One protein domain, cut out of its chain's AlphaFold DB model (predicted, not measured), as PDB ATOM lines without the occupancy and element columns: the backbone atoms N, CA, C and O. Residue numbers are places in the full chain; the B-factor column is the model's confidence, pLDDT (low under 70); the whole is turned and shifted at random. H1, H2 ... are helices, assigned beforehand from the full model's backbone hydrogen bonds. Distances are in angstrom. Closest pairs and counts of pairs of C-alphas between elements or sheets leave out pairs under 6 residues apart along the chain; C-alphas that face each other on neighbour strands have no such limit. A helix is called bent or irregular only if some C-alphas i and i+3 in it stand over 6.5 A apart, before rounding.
ATOM      1  N   LEU A  39     -57.904  -0.951  44.752       94.94
ATOM      2  CA  LEU A  39     -57.740  -2.266  45.371       94.94
ATOM      3  C   LEU A  39     -57.542  -3.361  44.320       94.94
ATOM      4  O   LEU A  39     -56.616  -4.159  44.459       94.94
ATOM      5  N   ASP A  40     -58.324  -3.355  43.243       95.56
ATOM      6  CA  ASP A  40     -58.185  -4.321  42.150       95.56
ATOM      7  C   ASP A  40     -56.802  -4.231  41.488       95.56
ATOM      8  O   ASP A  40     -56.153  -5.247  41.218       95.56
ATOM      9  N   ALA A  41     -56.286  -3.015  41.286       95.75
ATOM     10  CA  ALA A  41     -54.937  -2.806  40.767       95.75
ATOM     11  C   ALA A  41     -53.856  -3.373  41.706       95.75
ATOM     12  O   ALA A  41     -52.910  -4.023  41.246       95.75
ATOM     13  N   ILE A  42     -54.000  -3.172  43.021       95.88
ATOM     14  CA  ILE A  42     -53.083  -3.722  44.032       95.88
ATOM     15  C   ILE A  42     -53.131  -5.254  44.028       95.88
ATOM     16  O   ILE A  42     -52.079  -5.897  44.021       95.88
ATOM     17  N   ILE A  43     -54.326  -5.846  43.978       95.94
ATOM     18  CA  ILE A  43     -54.511  -7.302  43.927       95.94
ATOM     19  C   ILE A  43     -53.812  -7.882  42.695       95.94
ATOM     20  O   ILE A  43     -53.009  -8.808  42.820       95.94
ATOM     21  N   ASN A  44     -54.030  -7.294  41.520       95.12
ATOM     22  CA  ASN A  44     -53.394  -7.742  40.281       95.12
ATOM     23  C   ASN A  44     -51.863  -7.643  40.342       95.12
ATOM     24  O   ASN A  44     -51.150  -8.557  39.913       95.12
ATOM     25  N   LYS A  45     -51.332  -6.566  40.931       96.12
ATOM     26  CA  LYS A  45     -49.888  -6.409  41.152       96.12
ATOM     27  C   LYS A  45     -49.336  -7.486  42.092       96.12
ATOM     28  O   LYS A  45     -48.264  -8.037  41.823       96.12
ATOM     29  N   ASN A  46     -50.063  -7.814  43.156       94.25
ATOM     30  CA  ASN A  46     -49.672  -8.856  44.102       94.25
ATOM     31  C   ASN A  46     -49.671 -10.240  43.445       94.25
ATOM     32  O   ASN A  46     -48.700 -10.975  43.604       94.25
ATOM     33  N   ILE A  47     -50.681 -10.564  42.632       95.88
ATOM     34  CA  ILE A  47     -50.733 -11.820  41.866       95.88
ATOM     35  C   ILE A  47     -49.512 -11.948  40.948       95.88
ATOM     36  O   ILE A  47     -48.843 -12.981  40.942       95.88
ATOM     37  N   ASN A  48     -49.174 -10.894  40.202       95.31
ATOM     38  CA  ASN A  48     -47.997 -10.906  39.328       95.31
ATOM     39  C   ASN A  48     -46.688 -11.049  40.109       95.31
ATOM     40  O   ASN A  48     -45.774 -11.748  39.671       95.31
ATOM     41  N   THR A  49     -46.595 -10.415  41.275       94.00
ATOM     42  CA  THR A  49     -45.426 -10.544  42.152       94.00
ATOM     43  C   THR A  49     -45.303 -11.972  42.681       94.00
ATOM     44  O   THR A  49     -44.221 -12.552  42.620       94.00
ATOM     45  N   GLN A  50     -46.413 -12.584  43.098       93.12
ATOM     46  CA  GLN A  50     -46.444 -13.974  43.547       93.12
ATOM     47  C   GLN A  50     -46.035 -14.947  42.436       93.12
ATOM     48  O   GLN A  50     -45.274 -15.879  42.693       93.12
ATOM     49  N   LYS A  51     -46.481 -14.718  41.193       94.00
ATOM     50  CA  LYS A  51     -46.048 -15.514  40.033       94.00
ATOM     51  C   LYS A  51     -44.531 -15.465  39.856       94.00
ATOM     52  O   LYS A  51     -43.905 -16.515  39.783       94.00
ATOM     53  N   LYS A  52     -43.933 -14.269  39.893       93.25
ATOM     54  CA  LYS A  52     -42.471 -14.105  39.807       93.25
ATOM     55  C   LYS A  52     -41.739 -14.804  40.953       93.25
ATOM     56  O   LYS A  52     -40.730 -15.460  40.723       93.25
ATOM     57  N   ILE A  53     -42.246 -14.690  42.181       93.06
ATOM     58  CA  ILE A  53     -41.676 -15.393  43.341       93.06
ATOM     59  C   ILE A  53     -41.689 -16.905  43.103       93.06
ATOM     60  O   ILE A  53     -40.675 -17.561  43.327       93.06
ATOM     61  N   ASN A  54     -42.803 -17.451  42.613       91.00
ATOM     62  CA  ASN A  54     -42.917 -18.877  42.320       91.00
ATOM     63  C   ASN A  54     -41.954 -19.306  41.202       91.00
ATOM     64  O   ASN A  54     -41.280 -20.321  41.341       91.00
ATOM     65  N   GLU A  55     -41.820 -18.518  40.134       91.19
ATOM     66  CA  GLU A  55     -40.843 -18.776  39.067       91.19
ATOM     67  C   GLU A  55     -39.408 -18.824  39.603       91.19
ATOM     68  O   GLU A  55     -38.655 -19.745  39.284       91.19
ATOM     69  N   PHE A  56     -39.016 -17.860  40.440       88.75
ATOM     70  CA  PHE A  56     -37.685 -17.855  41.047       88.75
ATOM     71  C   PHE A  56     -37.492 -19.010  42.020       88.75
ATOM     72  O   PHE A  56     -36.425 -19.621  42.025       88.75
ATOM     73  N   LYS A  57     -38.514 -19.345  42.809       86.44
ATOM     74  CA  LYS A  57     -38.477 -20.495  43.712       86.44
ATOM     75  C   LYS A  57     -38.231 -21.787  42.934       86.44
ATOM     76  O   LYS A  57     -37.327 -22.528  43.301       86.44
ATOM     77  N   ASN A  58     -38.943 -21.988  41.825       81.12
ATOM     78  CA  ASN A  58     -38.755 -23.143  40.950       81.12
ATOM     79  C   ASN A  58     -37.344 -23.165  40.346       81.12
ATOM     80  O   ASN A  58     -36.686 -24.197  40.362       81.12
ATOM     81  N   LYS A  59     -36.832 -22.021  39.868       80.81
ATOM     82  CA  LYS A  59     -35.449 -21.928  39.362       80.81
ATOM     83  C   LYS A  59     -34.416 -22.297  40.427       80.81
ATOM     84  O   LYS A  59     -33.469 -23.011  40.131       80.81
ATOM     85  N   ILE A  60     -34.591 -21.826  41.660       79.94
ATOM     86  CA  ILE A  60     -33.695 -22.153  42.778       79.94
ATOM     87  C   ILE A  60     -33.797 -23.636  43.142       79.94
ATOM     88  O   ILE A  60     -32.787 -24.254  43.460       79.94
ATOM     89  N   GLU A  61     -34.993 -24.213  43.104       76.75
ATOM     90  CA  GLU A  61     -35.207 -25.636  43.365       76.75
ATOM     91  C   GLU A  61     -34.496 -26.522  42.334       76.75
ATOM     92  O   GLU A  61     -33.810 -27.464  42.722       76.75
ATOM     93  N   LEU A  62     -34.545 -26.151  41.050       68.56
ATOM     94  CA  LEU A  62     -33.779 -26.813  39.987       68.56
ATOM     95  C   LEU A  62     -32.261 -26.753  40.227       68.56
ATOM     96  O   LEU A  62     -31.550 -27.691  39.891       68.56
ATOM     97  N   LEU A  63     -31.762 -25.677  40.843       67.75
ATOM     98  CA  LEU A  63     -30.345 -25.527  41.197       67.75
ATOM     99  C   LEU A  63     -29.957 -26.263  42.491       67.75
ATOM    100  O   LEU A  63     -28.771 -26.445  42.755       67.75
ATOM    101  N   LYS A  64     -30.936 -26.640  43.324       66.56
ATOM    102  CA  LYS A  64     -30.717 -27.320  44.611       66.56
ATOM    103  C   LYS A  64     -30.635 -28.836  44.501       66.56
ATOM    104  O   LYS A  64     -30.182 -29.456  45.463       66.56
ATOM    105  N   GLN A  65     -31.073 -29.437  43.392       59.81
ATOM    106  CA  GLN A  65     -30.794 -30.849  43.160       59.81
ATOM    107  C   GLN A  65     -29.275 -31.020  43.152       59.81
ATOM    108  O   GLN A  65     -28.569 -30.331  42.420       59.81
ATOM    109  N   SER A  66     -28.781 -31.853  44.071       55.31
ATOM    110  CA  SER A  66     -27.365 -32.170  44.233       55.31
ATOM    111  C   SER A  66     -26.787 -32.495  42.861       55.31
ATOM    112  O   SER A  66     -27.204 -33.486  42.265       55.31
ATOM    113  N   THR A  67     -25.911 -31.608  42.383       59.03
ATOM    114  CA  THR A  67     -25.349 -31.564  41.025       59.03
ATOM    115  C   THR A  67     -26.417 -31.505  39.923       59.03
ATOM    116  O   THR A  67     -26.856 -32.558  39.467       59.03
ATOM    117  N   PRO A  68     -26.817 -30.309  39.427       56.81
ATOM    118  CA  PRO A  68     -27.315 -30.248  38.057       56.81
ATOM    119  C   PRO A  68     -26.234 -30.890  37.195       56.81
ATOM    120  O   PRO A  68     -25.082 -30.460  37.268       56.81
ATOM    121  N   ASP A  69     -26.584 -31.963  36.492       67.06
ATOM    122  CA  ASP A  69     -25.659 -32.706  35.646       67.06
ATOM    123  C   ASP A  69     -25.104 -31.723  34.609       67.06
ATOM    124  O   ASP A  69     -25.801 -31.322  33.672       67.06
ATOM    125  N   GLN A  70     -23.916 -31.179  34.890       66.25
ATOM    126  CA  GLN A  70     -23.353 -30.052  34.146       66.25
ATOM    127  C   GLN A  70     -23.132 -30.448  32.693       66.25
ATOM    128  O   GLN A  70     -23.278 -29.601  31.815       66.25
ATOM    129  N   ASP A  71     -22.882 -31.733  32.452       62.56
ATOM    130  CA  ASP A  71     -22.762 -32.312  31.125       62.56
ATOM    131  C   ASP A  71     -24.095 -32.239  30.377       62.56
ATOM    132  O   ASP A  71     -24.140 -31.695  29.276       62.56
ATOM    133  N   LEU A  72     -25.206 -32.646  31.002       66.50
ATOM    134  CA  LEU A  72     -26.542 -32.527  30.406       66.50
ATOM    135  C   LEU A  72     -26.932 -31.060  30.164       66.50
ATOM    136  O   LEU A  72     -27.569 -30.724  29.162       66.50
ATOM    137  N   LEU A  73     -26.560 -30.163  31.082       69.25
ATOM    138  CA  LEU A  73     -26.824 -28.733  30.940       69.25
ATOM    139  C   LEU A  73     -26.023 -28.135  29.774       69.25
ATOM    140  O   LEU A  73     -26.569 -27.358  28.992       69.25
ATOM    141  N   ASN A  74     -24.751 -28.511  29.644       67.69
ATOM    142  CA  ASN A  74     -23.864 -28.078  28.568       67.69
ATOM    143  C   ASN A  74     -24.293 -28.646  27.213       67.69
ATOM    144  O   ASN A  74     -24.299 -27.909  26.228       67.69
ATOM    145  N   GLU A  75     -24.727 -29.905  27.167       65.00
ATOM    146  CA  GLU A  75     -25.289 -30.540  25.974       65.00
ATOM    147  C   GLU A  75     -26.556 -29.808  25.516       65.00
ATOM    148  O   GLU A  75     -26.659 -29.391  24.362       65.00
ATOM    149  N   LYS A  76     -27.488 -29.528  26.438       70.44
ATOM    150  CA  LYS A  76     -28.709 -28.761  26.135       70.44
ATOM    151  C   LYS A  76     -28.409 -27.328  25.699       70.44
ATOM    152  O   LYS A  76     -29.100 -26.791  24.834       70.44
ATOM    153  N   VAL A  77     -27.392 -26.688  26.273       73.88
ATOM    154  CA  VAL A  77     -26.943 -25.349  25.863       73.88
ATOM    155  C   VAL A  77     -26.306 -25.383  24.471       73.88
ATOM    156  O   VAL A  77     -26.579 -24.487  23.674       73.88
ATOM    157  N   GLN A  78     -25.518 -26.404  24.137       70.62
ATOM    158  CA  GLN A  78     -24.990 -26.587  22.783       70.62
ATOM    159  C   GLN A  78     -26.109 -26.838  21.768       70.62
ATOM    160  O   GLN A  78     -26.129 -26.185  20.728       70.62
ATOM    161  N   GLU A  79     -27.070 -27.703  22.091       66.69
ATOM    162  CA  GLU A  79     -28.206 -28.050  21.229       66.69
ATOM    163  C   GLU A  79     -29.125 -26.843  20.965       66.69
ATOM    164  O   GLU A  79     -29.492 -26.566  19.826       66.69
TER     165      GLU A  79
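This is residues 39 to 79 of the 96 residues of an uncharacterized protein of Pelagibacterales bacterium (UniProt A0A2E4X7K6). Picture an open L: one long helix, H1, makes the long arm, and a short helix, H2, turns away from the line of H1 beyond a short loop, residues 65 to 69, at the corner. The two helices do not pack on each other, and the L is nearly flat. The printed part has 41 residues, with two named helices in the order H1, H2 and no named strand; the class is all helix. It is extended, with a radius of gyration of the C-alphas of 16.0 A and spans of 48 by 23 by 5 A.

Find C-alpha 39 at (-57.740, -2.266, 45.371); from there H1, residues 39 to 64, runs 36.9 A to C-alpha 64 at (-30.717, -27.320, 44.611). Go on through residues 65 to 69 to Gln 70, where H2, residues 70 to 79, begins. It runs 13.9 A and ends at C-alpha 79, at (-28.206, -28.050, 21.229).

H1 and H2 are apart, with no C-alpha of the one within 8 A of the other. A tight link of 5 residues joins them. Look at the backbone O and N atoms: in H1 and H2 every O i to N i+4 pair is within hydrogen-bond range. Neither helix is bent.

Residues 39 to 79 stand free, with no C-alphas 8 or more residues apart along the chain within 10 A of each other. The two C-alphas farthest apart are those of Leu 39 and Asp 71, at 48.3 A. The printed part has no cut. In the B-factor column the mean pLDDT of the printed part is 79.9; look for values under 70 at residues 62 to 75 and at residue 79.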